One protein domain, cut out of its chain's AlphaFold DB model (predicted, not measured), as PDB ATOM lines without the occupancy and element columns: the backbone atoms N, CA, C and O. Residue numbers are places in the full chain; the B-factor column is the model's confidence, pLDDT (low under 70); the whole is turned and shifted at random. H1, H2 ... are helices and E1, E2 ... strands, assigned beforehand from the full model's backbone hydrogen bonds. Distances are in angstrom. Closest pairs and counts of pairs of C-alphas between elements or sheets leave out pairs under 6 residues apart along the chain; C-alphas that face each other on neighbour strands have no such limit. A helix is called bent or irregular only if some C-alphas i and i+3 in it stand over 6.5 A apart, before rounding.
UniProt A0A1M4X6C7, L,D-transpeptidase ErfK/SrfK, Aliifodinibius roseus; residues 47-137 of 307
ATOM      1  N   ILE A  47     -14.559  20.521   1.780       97.12
ATOM      2  CA  ILE A  47     -15.570  20.865   2.778       97.12
ATOM      3  C   ILE A  47     -16.800  19.977   2.582       97.12
ATOM      4  O   ILE A  47     -17.415  19.967   1.515       97.12
ATOM      5  N   HIS A  48     -17.170  19.245   3.629       97.88
ATOM      6  CA  HIS A  48     -18.479  18.619   3.748       97.88
ATOM      7  C   HIS A  48     -19.457  19.616   4.363       97.88
ATOM      8  O   HIS A  48     -19.138  20.208   5.390       97.88
ATOM      9  N   THR A  49     -20.646  19.776   3.786       98.00
ATOM     10  CA  THR A  49     -21.686  20.668   4.315       98.00
ATOM     11  C   THR A  49     -22.941  19.867   4.611       98.00
ATOM     12  O   THR A  49     -23.469  19.203   3.722       98.00
ATOM     13  N   PHE A  50     -23.456  19.983   5.832       97.81
ATOM     14  CA  PHE A  50     -24.701  19.331   6.222       97.81
ATOM     15  C   PHE A  50     -25.902  20.031   5.575       97.81
ATOM     16  O   PHE A  50     -26.080  21.243   5.739       97.81
ATOM     17  N   SER A  51     -26.746  19.280   4.860       96.44
ATOM     18  CA  SER A  51     -28.016  19.785   4.309       96.44
ATOM     19  C   SER A  51     -29.131  19.827   5.348       96.44
ATOM     20  O   SER A  51     -30.010  20.683   5.274       96.44
ATOM     21  N   ASP A  52     -29.071  18.930   6.330       96.81
ATOM     22  CA  ASP A  52     -30.134  18.679   7.294       96.81
ATOM     23  C   ASP A  52     -29.625  18.728   8.738       96.81
ATOM     24  O   ASP A  52     -28.431  18.838   9.020       96.81
ATOM     25  N   THR A  53     -30.565  18.704   9.681       97.88
ATOM     26  CA  THR A  53     -30.240  18.634  11.109       97.88
ATOM     27  C   THR A  53     -29.880  17.205  11.497       97.88
ATOM     28  O   THR A  53     -30.673  16.295  11.270       97.88
ATOM     29  N   VAL A  54     -28.756  17.028  12.188       98.12
ATOM     30  CA  VAL A  54     -28.308  15.736  12.724       98.12
ATOM     31  C   VAL A  54     -28.448  15.745  14.241       98.12
ATOM     32  O   VAL A  54     -27.953  16.647  14.927       98.12
ATOM     33  N   LYS A  55     -29.138  14.737  14.776       97.25
ATOM     34  CA  LYS A  55     -29.333  14.535  16.218       97.25
ATOM     35  C   LYS A  55     -28.314  13.545  16.775       97.25
ATOM     36  O   LYS A  55     -27.754  12.758  16.020       97.25
ATOM     37  N   ILE A  56     -28.111  13.523  18.097       96.00
ATOM     38  CA  ILE A  56     -27.159  12.589  18.733       96.00
ATOM     39  C   ILE A  56     -27.456  11.131  18.364       96.00
ATOM     40  O   ILE A  56     -26.537  10.364  18.094       96.00
ATOM     41  N   LYS A  57     -28.727  10.721  18.353       95.06
ATOM     42  CA  LYS A  57     -29.100   9.340  17.996       95.06
ATOM     43  C   LYS A  57     -28.679   8.932  16.577       95.06
ATOM     44  O   LYS A  57     -28.413   7.761  16.347       95.06
ATOM     45  N   ASP A  58     -28.598   9.895  15.660       96.62
ATOM     46  CA  ASP A  58     -28.278   9.671  14.247       96.62
ATOM     47  C   ASP A  58     -26.791   9.938  13.947       96.62
ATOM     48  O   ASP A  58     -26.307   9.635  12.859       96.62
ATOM     49  N   TYR A  59     -26.050  10.469  14.925       97.44
ATOM     50  CA  TYR A  59     -24.690  10.973  14.766       97.44
ATOM     51  C   TYR A  59     -23.716   9.943  14.174       97.44
ATOM     52  O   TYR A  59     -23.028  10.237  13.203       97.44
ATOM     53  N   PHE A  60     -23.652   8.728  14.728       97.62
ATOM     54  CA  PHE A  60     -22.692   7.727  14.244       97.62
ATOM     55  C   PHE A  60     -23.028   7.199  12.860       97.62
ATOM     56  O   PHE A  60     -22.113   6.925  12.088       97.62
ATOM     57  N   LYS A  61     -24.320   7.089  12.544       97.12
ATOM     58  CA  LYS A  61     -24.763   6.715  11.205       97.12
ATOM     59  C   LYS A  61     -24.354   7.791  10.198       97.12
ATOM     60  O   LYS A  61     -23.795   7.464   9.161       97.12
ATOM     61  N   GLU A  62     -24.578   9.060  10.531       98.00
ATOM     62  CA  GLU A  62     -24.166  10.183   9.686       98.00
ATOM     63  C   GLU A  62     -22.650  10.182   9.450       98.00
ATOM     64  O   GLU A  62     -22.185  10.276   8.317       98.00
ATOM     65  N   MET A  63     -21.856  10.002  10.509       98.31
ATOM     66  CA  MET A  63     -20.401   9.933  10.380       98.31
ATOM     67  C   MET A  63     -19.932   8.722   9.564       98.31
ATOM     68  O   MET A  63     -18.960   8.838   8.819       98.31
ATOM     69  N   GLU A  64     -20.598   7.570   9.675       98.12
ATOM     70  CA  GLU A  64     -20.321   6.395   8.842       98.12
ATOM     71  C   GLU A  64     -20.615   6.675   7.361       98.12
ATOM     72  O   GLU A  64     -19.777   6.375   6.506       98.12
ATOM     73  N   ASP A  65     -21.755   7.305   7.066       98.31
ATOM     74  CA  ASP A  65     -22.155   7.700   5.714       98.31
ATOM     75  C   ASP A  65     -21.125   8.687   5.108       98.31
ATOM     76  O   ASP A  65     -20.651   8.477   3.985       98.31
ATOM     77  N   ILE A  66     -20.668   9.680   5.885       98.50
ATOM     78  CA  ILE A  66     -19.601  10.629   5.506       98.50
ATOM     79  C   ILE A  66     -18.278   9.902   5.237       98.50
ATOM     80  O   ILE A  66     -17.657  10.091   4.188       98.50
ATOM     81  N   VAL A  67     -17.825   9.052   6.161       98.56
ATOM     82  CA  VAL A  67     -16.566   8.300   6.016       98.56
ATOM     83  C   VAL A  67     -16.601   7.425   4.766       98.56
ATOM     84  O   VAL A  67     -15.635   7.400   4.002       98.56
ATOM     85  N   LYS A  68     -17.713   6.727   4.522       98.38
ATOM     86  CA  LYS A  68     -17.901   5.887   3.337       98.38
ATOM     87  C   LYS A  68     -17.851   6.709   2.051       98.38
ATOM     88  O   LYS A  68     -17.174   6.302   1.105       98.38
ATOM     89  N   GLN A  69     -18.532   7.855   2.021       98.12
ATOM     90  CA  GLN A  69     -18.502   8.771   0.885       98.12
ATOM     91  C   GLN A  69     -17.065   9.190   0.562       98.12
ATOM     92  O   GLN A  69     -16.609   8.980  -0.562       98.12
ATOM     93  N   TYR A  70     -16.325   9.737   1.526       97.94
ATOM     94  CA  TYR A  70     -14.991  10.272   1.245       97.94
ATOM     95  C   TYR A  70     -13.943   9.184   0.993       97.94
ATOM     96  O   TYR A  70     -13.097   9.372   0.124       97.94
ATOM     97  N   ASN A  71     -14.053   8.004   1.609       97.06
ATOM     98  CA  ASN A  71     -13.201   6.860   1.254       97.06
ATOM     99  C   ASN A  71     -13.406   6.372  -0.189       97.06
ATOM    100  O   ASN A  71     -12.501   5.770  -0.755       97.06
ATOM    101  N   SER A  72     -14.571   6.623  -0.798       96.69
ATOM    102  CA  SER A  72     -14.797   6.320  -2.220       96.69
ATOM    103  C   SER A  72     -14.228   7.373  -3.180       96.69
ATOM    104  O   SER A  72     -14.095   7.099  -4.371       96.69
ATOM    105  N   LEU A  73     -13.905   8.569  -2.677       95.50
ATOM    106  CA  LEU A  73     -13.447   9.714  -3.472       95.50
ATOM    107  C   LEU A  73     -11.941   9.970  -3.331       95.50
ATOM    108  O   LEU A  73     -11.322  10.512  -4.244       95.50
ATOM    109  N   LEU A  74     -11.360   9.617  -2.184       95.44
ATOM    110  CA  LEU A  74      -9.974   9.904  -1.832       95.44
ATOM    111  C   LEU A  74      -9.059   8.706  -2.106       95.44
ATOM    112  O   LEU A  74      -9.462   7.552  -2.019       95.44
ATOM    113  N   ALA A  75      -7.789   8.990  -2.398       95.31
ATOM    114  CA  ALA A  75      -6.765   7.970  -2.654       95.31
ATOM    115  C   ALA A  75      -6.120   7.393  -1.374       95.31
ATOM    116  O   ALA A  75      -5.200   6.583  -1.456       95.31
ATOM    117  N   TYR A  76      -6.569   7.827  -0.197       95.12
ATOM    118  CA  TYR A  76      -6.074   7.414   1.115       95.12
ATOM    119  C   TYR A  76      -7.264   7.216   2.062       95.12
ATOM    120  O   TYR A  76      -8.313   7.836   1.862       95.12
ATOM    121  N   PRO A  77      -7.126   6.358   3.085       95.88
ATOM    122  CA  PRO A  77      -8.212   6.101   4.010       95.88
ATOM    123  C   PRO A  77      -8.421   7.279   4.965       95.88
ATOM    124  O   PRO A  77      -7.484   7.793   5.576       95.88
ATOM    125  N   VAL A  78      -9.681   7.640   5.160       97.06
ATOM    126  CA  VAL A  78     -10.154   8.567   6.181       97.06
ATOM    127  C   VAL A  78     -11.044   7.802   7.159       97.06
ATOM    128  O   VAL A  78     -11.768   6.875   6.792       97.06
ATOM    129  N   SER A  79     -10.983   8.178   8.433       98.06
ATOM    130  CA  SER A  79     -11.817   7.614   9.494       98.06
ATOM    131  C   SER A  79     -12.605   8.710  10.201       98.06
ATOM    132  O   SER A  79     -12.247   9.886  10.146       98.06
ATOM    133  N   GLU A  80     -13.649   8.316  10.928       98.31
ATOM    134  CA  GLU A  80     -14.414   9.228  11.784       98.31
ATOM    135  C   GLU A  80     -13.496   9.964  12.772       98.31
ATOM    136  O   GLU A  80     -13.620  11.172  12.950       98.31
ATOM    137  N   HIS A  81     -12.522   9.258  13.357       98.62
ATOM    138  CA  HIS A  81     -11.576   9.851  14.302       98.62
ATOM    139  C   HIS A  81     -10.686  10.894  13.622       98.62
ATOM    140  O   HIS A  81     -10.449  11.943  14.210       98.62
ATOM    141  N   LEU A  82     -10.232  10.649  12.387       98.56
ATOM    142  CA  LEU A  82      -9.460  11.629  11.618       98.56
ATOM    143  C   LEU A  82     -10.294  12.875  11.303       98.56
ATOM    144  O   LEU A  82      -9.843  13.986  11.569       98.56
ATOM    145  N   ILE A  83     -11.528  12.701  10.817       98.69
ATOM    146  CA  ILE A  83     -12.423  13.823  10.497       98.69
ATOM    147  C   ILE A  83     -12.707  14.651  11.751       98.69
ATOM    148  O   ILE A  83     -12.530  15.868  11.746       98.69
ATOM    149  N   VAL A  84     -13.110  14.011  12.848       98.69
ATOM    150  CA  VAL A  84     -13.474  14.719  14.081       98.69
ATOM    151  C   VAL A  84     -12.256  15.362  14.742       98.69
ATOM    152  O   VAL A  84     -12.362  16.458  15.282       98.69
ATOM    153  N   ARG A  85     -11.071  14.750  14.666       98.06
ATOM    154  CA  ARG A  85      -9.848  15.350  15.220       98.06
ATOM    155  C   ARG A  85      -9.309  16.507  14.393       98.06
ATOM    156  O   ARG A  85      -8.699  17.395  14.982       98.06
ATOM    157  N   ASN A  86      -9.594  16.538  13.094       98.06
ATOM    158  CA  ASN A  86      -9.373  17.717  12.258       98.06
ATOM    159  C   ASN A  86     -10.395  18.837  12.540       98.06
ATOM    160  O   ASN A  86     -10.130  20.008  12.305       98.06
ATOM    161  N   ASN A  87     -11.559  18.483  13.095       98.38
ATOM    162  CA  ASN A  87     -12.656  19.392  13.420       98.38
ATOM    163  C   ASN A  87     -12.964  19.341  14.926       98.38
ATOM    164  O   ASN A  87     -14.067  18.979  15.332       98.38
ATOM    165  N   SER A  88     -11.989  19.681  15.777       96.12
ATOM    166  CA  SER A  88     -12.067  19.431  17.230       96.12
ATOM    167  C   SER A  88     -13.281  20.058  17.925       96.12
ATOM    168  O   SER A  88     -13.729  19.542  18.947       96.12
ATOM    169  N   TRP A  89     -13.855  21.119  17.347       97.75
ATOM    170  CA  TRP A  89     -15.090  21.746  17.820       97.75
ATOM    171  C   TRP A  89     -16.264  20.756  17.918       97.75
ATOM    172  O   TRP A  89     -17.130  20.922  18.772       97.75
ATOM    173  N   VAL A  90     -16.282  19.693  17.100       98.62
ATOM    174  CA  VAL A  90     -17.310  18.639  17.148       98.62
ATOM    175  C   VAL A  90     -17.273  17.901  18.486       98.62
ATOM    176  O   VAL A  90     -18.323  17.592  19.049       98.62
ATOM    177  N   ILE A  91     -16.075  17.657  19.030       98.50
ATOM    178  CA  ILE A  91     -15.901  17.018  20.342       98.50
ATOM    179  C   ILE A  91     -16.496  17.916  21.427       98.50
ATOM    180  O   ILE A  91     -17.221  17.431  22.292       98.50
ATOM    181  N   ASP A  92     -16.251  19.226  21.353       97.75
ATOM    182  CA  ASP A  92     -16.802  20.194  22.305       97.75
ATOM    183  C   ASP A  92     -18.332  20.276  22.208       97.75
ATOM    184  O   ASP A  92     -19.012  20.343  23.235       97.75
ATOM    185  N   SER A  93     -18.890  20.216  20.994       96.88
ATOM    186  CA  SER A  93     -20.338  20.162  20.761       96.88
ATOM    187  C   SER A  93     -20.976  18.903  21.349       96.88
ATOM    188  O   SER A  93     -21.994  19.008  22.029       96.88
ATOM    189  N   LEU A  94     -20.366  17.732  21.151       98.06
ATOM    190  CA  LEU A  94     -20.822  16.469  21.740       98.06
ATOM    191  C   LEU A  94     -20.683  16.485  23.266       98.06
ATOM    192  O   LEU A  94     -21.614  16.154  23.992       98.06
ATOM    193  N   ALA A  95     -19.555  16.955  23.788       97.62
ATOM    194  CA  ALA A  95     -19.348  17.080  25.222       97.62
ATOM    195  C   ALA A  95     -20.285  18.113  25.868       97.62
ATOM    196  O   ALA A  95     -20.561  18.033  27.064       97.62
ATOM    197  N   ALA A  96     -20.786  19.094  25.113       96.25
ATOM    198  CA  ALA A  96     -21.774  20.060  25.585       96.25
ATOM    199  C   ALA A  96     -23.183  19.468  25.757       96.25
ATOM    200  O   ALA A  96     -24.040  20.150  26.321       96.25
ATOM    201  N   THR A  97     -23.427  18.230  25.313       95.69
ATOM    202  CA  THR A  97     -24.709  17.538  25.516       95.69
ATOM    203  C   THR A  97     -24.792  16.779  26.835       95.69
ATOM    204  O   THR A  97     -25.842  16.215  27.134       95.69
ATOM    205  N   ASP A  98     -23.702  16.745  27.608       96.69
ATOM    206  CA  ASP A  98     -23.686  16.217  28.971       96.69
ATOM    207  C   ASP A  98     -24.801  16.868  29.798       96.69
ATOM    208  O   ASP A  98     -24.930  18.098  29.844       96.69
ATOM    209  N   TYR A  99     -25.609  16.028  30.448       96.81
ATOM    210  CA  TYR A  99     -26.768  16.469  31.220       96.81
ATOM    211  C   TYR A  99     -26.447  17.593  32.215       96.81
ATOM    212  O   TYR A  99     -27.176  18.585  32.289       96.81
ATOM    213  N   TYR A 100     -25.361  17.460  32.976       96.38
ATOM    214  CA  TYR A 100     -25.028  18.415  34.027       96.38
ATOM    215  C   TYR A 100     -24.484  19.718  33.440       96.38
ATOM    216  O   TYR A 100     -24.840  20.790  33.917       96.38
ATOM    217  N   ARG A 101     -23.749  19.660  32.321       96.44
ATOM    218  CA  ARG A 101     -23.341  20.875  31.591       96.44
ATOM    219  C   ARG A 101     -24.529  21.640  31.012       96.44
ATOM    220  O   ARG A 101     -24.520  22.869  30.998       96.44
ATOM    221  N   LEU A 102     -25.545  20.935  30.512       96.06
ATOM    222  CA  LEU A 102     -26.793  21.559  30.065       96.06
ATOM    223  C   LEU A 102     -27.518  22.214  31.241       96.06
ATOM    224  O   LEU A 102     -27.944  23.366  31.135       96.06
ATOM    225  N   LYS A 103     -27.599  21.510  32.371       95.62
ATOM    226  CA  LYS A 103     -28.235  22.012  33.587       95.62
ATOM    227  C   LYS A 103     -27.558  23.276  34.114       95.62
ATOM    228  O   LYS A 103     -28.266  24.227  34.436       95.62
ATOM    229  N   ASP A 104     -26.228  23.333  34.119       95.56
ATOM    230  CA  ASP A 104     -25.460  24.521  34.525       95.56
ATOM    231  C   ASP A 104     -25.762  25.747  33.645       95.56
ATOM    232  O   ASP A 104     -25.642  26.890  34.082       95.56
ATOM    233  N   ARG A 105     -26.217  25.521  32.406       95.69
ATOM    234  CA  ARG A 105     -26.678  26.561  31.470       95.69
ATOM    235  C   ARG A 105     -28.183  26.843  31.574       95.69
ATOM    236  O   ARG A 105     -28.727  27.560  30.738       95.69
ATOM    237  N   GLY A 106     -28.870  26.267  32.559       95.69
ATOM    238  CA  GLY A 106     -30.313  26.403  32.760       95.69
ATOM    239  C   GLY A 106     -31.175  25.511  31.858       95.69
ATOM    240  O   GLY A 106     -32.384  25.714  31.780       95.69
ATOM    241  N   ILE A 107     -30.591  24.519  31.177       93.75
ATOM    242  CA  ILE A 107     -31.299  23.621  30.255       93.75
ATOM    243  C   ILE A 107     -31.494  22.257  30.920       93.75
ATOM    244  O   ILE A 107     -30.543  21.518  31.148       93.75
ATOM    245  N   THR A 108     -32.745  21.871  31.177       91.06
ATOM    246  CA  THR A 108     -33.073  20.515  31.650       91.06
ATOM    247  C   THR A 108     -33.623  19.680  30.497       91.06
ATOM    248  O   THR A 108     -34.826  19.684  30.240       91.06
ATOM    249  N   SER A 109     -32.751  18.956  29.792       89.94
ATOM    250  CA  SER A 109     -33.183  18.011  28.754       89.94
ATOM    251  C   SER A 109     -33.414  16.623  29.344       89.94
ATOM    252  O   SER A 109     -32.520  16.040  29.952       89.94
ATOM    253  N   ARG A 110     -34.620  16.074  29.147       92.44
ATOM    254  CA  ARG A 110     -34.939  14.681  29.509       92.44
ATOM    255  C   ARG A 110     -34.625  13.691  28.394       92.44
ATOM    256  O   ARG A 110     -34.459  12.516  28.685       92.44
ATOM    257  N   ASN A 111     -34.516  14.175  27.157       92.31
ATOM    258  CA  ASN A 111     -34.223  13.365  25.984       92.31
ATOM    259  C   ASN A 111     -32.941  13.874  25.321       92.31
ATOM    260  O   ASN A 111     -32.956  14.703  24.411       92.31
ATOM    261  N   ILE A 112     -31.813  13.402  25.843       90.31
ATOM    262  CA  ILE A 112     -30.478  13.810  25.393       90.31
ATOM    263  C   ILE A 112     -30.236  13.326  23.956       90.31
ATOM    264  O   ILE A 112     -29.617  14.028  23.166       90.31
ATOM    265  N   ARG A 113     -30.803  12.174  23.578       92.06
ATOM    266  CA  ARG A 113     -30.664  11.567  22.245       92.06
ATOM    267  C   ARG A 113     -31.247  12.419  21.111       92.06
ATOM    268  O   ARG A 113     -30.783  12.318  19.977       92.06
ATOM    269  N   GLU A 114     -32.231  13.263  21.412       95.31
ATOM    270  CA  GLU A 114     -32.876  14.160  20.446       95.31
ATOM    271  C   GLU A 114     -32.173  15.516  20.286       95.31
ATOM    272  O   GLU A 114     -32.588  16.321  19.448       95.31
ATOM    273  N   LEU A 115     -31.121  15.789  21.064       95.50
ATOM    274  CA  LEU A 115     -30.353  17.025  20.930       95.50
ATOM    275  C   LEU A 115     -29.657  17.090  19.568       95.50
ATOM    276  O   LEU A 115     -29.196  16.086  19.025       95.50
ATOM    277  N   THR A 116     -29.572  18.301  19.030       96.19
ATOM    278  CA  THR A 116     -28.912  18.590  17.756       96.19
ATOM    279  C   THR A 116     -27.399  18.694  17.930       96.19
ATOM    280  O   THR A 116     -26.939  19.455  18.779       96.19
ATOM    281  N   ILE A 117     -26.645  18.000  17.074       96.19
ATOM    282  CA  ILE A 117     -25.184  18.133  16.956       96.19
ATOM    283  C   ILE A 117     -24.803  18.952  15.727       96.19
ATOM    284  O   ILE A 117     -24.011  19.882  15.851       96.19
ATOM    285  N   PHE A 118     -25.419  18.674  14.576       97.94
ATOM    286  CA  PHE A 118     -25.208  19.451  13.354       97.94
ATOM    287  C   PHE A 118     -26.504  20.104  12.893       97.94
ATOM    288  O   PHE A 118     -27.578  19.507  12.949       97.94
ATOM    289  N   LYS A 119     -26.400  21.349  12.438       97.44
ATOM    290  CA  LYS A 119     -27.470  22.100  11.778       97.44
ATOM    291  C   LYS A 119     -27.171  22.227  10.282       97.44
ATOM    292  O   LYS A 119     -25.996  22.203   9.911       97.44
ATOM    293  N   PRO A 120     -28.196  22.468   9.446       97.81
ATOM    294  CA  PRO A 120     -27.991  22.830   8.050       97.81
ATOM    295  C   PRO A 120     -26.975  23.967   7.908       97.81
ATOM    296  O   PRO A 120     -27.040  24.963   8.633       97.81
ATOM    297  N   GLY A 121     -26.028  23.806   6.989       97.44
ATOM    298  CA  GLY A 121     -24.943  24.756   6.750       97.44
ATOM    299  C   GLY A 121     -23.755  24.641   7.709       97.44
ATOM    300  O   GLY A 121     -22.773  25.354   7.520       97.44
ATOM    301  N   ASN A 122     -23.793  23.759   8.718       97.75
ATOM    302  CA  ASN A 122     -22.563  23.358   9.406       97.75
ATOM    303  C   ASN A 122     -21.636  22.628   8.433       97.75
ATOM    304  O   ASN A 122     -22.097  21.997   7.479       97.75
ATOM    305  N   THR A 123     -20.334  22.713   8.691       98.00
ATOM    306  CA  THR A 123     -19.310  22.186   7.793       98.00
ATOM    307  C   THR A 123     -18.272  21.352   8.527       98.00
ATOM    308  O   THR A 123     -17.941  21.640   9.673       98.00
ATOM    309  N   LEU A 124     -17.730  20.335   7.857       98.50
ATOM    310  CA  LEU A 124     -16.534  19.611   8.286       98.50
ATOM    311  C   LEU A 124     -15.452  19.760   7.227       98.50
ATOM    312  O   LEU A 124     -15.708  19.542   6.042       98.50
ATOM    313  N   VAL A 125     -14.239  20.084   7.659       98.19
ATOM    314  CA  VAL A 125     -13.053  20.036   6.801       98.19
ATOM    315  C   VAL A 125     -12.554  18.597   6.762       98.19
ATOM    316  O   VAL A 125     -12.139  18.051   7.788       98.19
ATOM    317  N   ILE A 126     -12.620  17.965   5.594       98.19
ATOM    318  CA  ILE A 126     -12.101  16.613   5.396       98.19
ATOM    319  C   ILE A 126     -10.577  16.714   5.294       98.19
ATOM    320  O   ILE A 126     -10.103  17.425   4.405       98.19
ATOM    321  N   PRO A 127      -9.822  16.056   6.198       97.38
ATOM    322  CA  PRO A 127      -8.376  16.223   6.254       97.38
ATOM    323  C   PRO A 127      -7.741  15.755   4.953       97.38
ATOM    324  O   PRO A 127      -8.120  14.693   4.457       97.38
ATOM    325  N   ASP A 128      -6.774  16.511   4.435       96.19
ATOM    326  CA  ASP A 128      -5.961  16.062   3.308       96.19
ATOM    327  C   ASP A 128      -5.032  14.893   3.705       96.19
ATOM    328  O   ASP A 128      -4.930  14.510   4.873       96.19
ATOM    329  N   SER A 129      -4.331  14.293   2.736       96.19
ATOM    330  CA  SER A 129      -3.441  13.154   3.022       96.19
ATOM    331  C   SER A 129      -2.330  13.479   4.033       96.19
ATOM    332  O   SER A 129      -2.017  12.656   4.891       96.19
ATOM    333  N   ALA A 130      -1.759  14.687   3.984       96.25
ATOM    334  CA  ALA A 130      -0.687  15.092   4.885       96.25
ATOM    335  C   ALA A 130      -1.220  15.364   6.300       96.25
ATOM    336  O   ALA A 130      -0.559  15.030   7.289       96.25
ATOM    337  N   GLU A 131      -2.417  15.941   6.406       97.38
ATOM    338  CA  GLU A 131      -3.135  16.141   7.667       97.38
ATOM    339  C   GLU A 131      -3.533  14.804   8.297       97.38
ATOM    340  O   GLU A 131      -3.271  14.583   9.484       97.38
ATOM    341  N   ALA A 132      -4.079  13.878   7.503       97.50
ATOM    342  CA  ALA A 132      -4.427  12.531   7.940       97.50
ATOM    343  C   ALA A 132      -3.197  11.779   8.474       97.50
ATOM    344  O   ALA A 132      -3.235  11.230   9.577       97.50
ATOM    345  N   ASP A 133      -2.075  11.826   7.754       97.81
ATOM    346  CA  ASP A 133      -0.810  11.234   8.191       97.81
ATOM    347  C   ASP A 133      -0.275  11.872   9.479       97.81
ATOM    348  O   ASP A 133       0.260  11.187  10.355       97.81
ATOM    349  N   SER A 134      -0.415  13.192   9.621       97.50
ATOM    350  CA  SER A 134      -0.029  13.910  10.838       97.50
ATOM    351  C   SER A 134      -0.861  13.471  12.044       97.50
ATOM    352  O   SER A 134      -0.308  13.173  13.105       97.50
ATOM    353  N   LEU A 135      -2.180  13.362  11.872       97.56
ATOM    354  CA  LEU A 135      -3.097  12.897  12.910       97.56
ATOM    355  C   LEU A 135      -2.857  11.429  13.280       97.56
ATOM    356  O   LEU A 135      -2.837  11.111  14.467       97.56
ATOM    357  N   ASN A 136      -2.594  10.551  12.309       97.88
ATOM    358  CA  ASN A 136      -2.249   9.153  12.578       97.88
ATOM    359  C   ASN A 136      -0.987   9.035  13.446       97.88
ATOM    360  O   ASN A 136      -1.012   8.358  14.474       97.88
ATOM    361  N   ARG A 137       0.081   9.785  13.128       97.75
ATOM    362  CA  ARG A 137       1.286   9.848  13.979       97.75
ATOM    363  C   ARG A 137       0.990  10.383  15.380       97.75
ATOM    364  O   ARG A 137       1.616   9.965  16.353       97.75
TER     365      ARG A 137
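Overview. This is residues 47 to 137 of the 307 residues of the protein "L,D-transpeptidase ErfK/SrfK" of Aliifodinibius roseus (UniProt A0A1M4X6C7). An elongated body has the long helix H1 along one side, short helices H2 and H3 along another, and the small strand pair E1 and E3, with E2 farther along, on a third; H4 lies at one end and H5 at the other. The 91 printed residues hold five named helices and three named strands, in the order E1 H1 H2 H3 H4 E2 E3 H5, mostly helix; the sheet, E1 - E3, is antiparallel. It is only just compact, close to loose, with a radius of gyration of the C-alphas of 14.6 A and spans of 45 by 27 by 19 A.

Arrangement. E1, residues 47 to 49, is the antiparallel neighbour of E3, residues 123 to 126, with N 48 and O 124 within hydrogen-bond range at 2.8 A. Residues 54 to 55 pair antiparallel with E2, residues 116 to 118. H1, residues 56 to 73, only just touches H2, residues 80 to 86, with residues 63 to 67 alone and 3 pairs of C-alphas within 8 A, the closest those of Met 63 and Glu 80, 6.2 A; they are about perpendicular at 86 degrees. H2 and H3, residues 89 to 95, are close but not clearly touching, the closest C-alphas those of Val 84 and Val 90, 6.3 A. H4, residues 99 to 104, touches no helix. H5, residues 129 to 137, touches H2, the closest C-alphas those of Leu 82 and Ala 132, 6.3 A. Every O i to N i+4 pair is within hydrogen-bond range in H2, H3, H4 and H5, and 12 of 14 in H1.

Along the chain. E1 begins at C-alpha 47 (-15.570, 20.865, 2.778). H1 is 26.3 A long and irregular, with C-alphas 57 and 60 7.6 A apart. H5, 12.4 A long, ends at C-alpha 137 (1.286, 9.848, 13.979).

Size, cuts and confidence. The C-alphas farthest apart, of Ala 75 and Gly 106, are 46.4 A apart. The link H4 to E2 is long, and the printed part has no cut. No printed residue is under 70 in pLDDT.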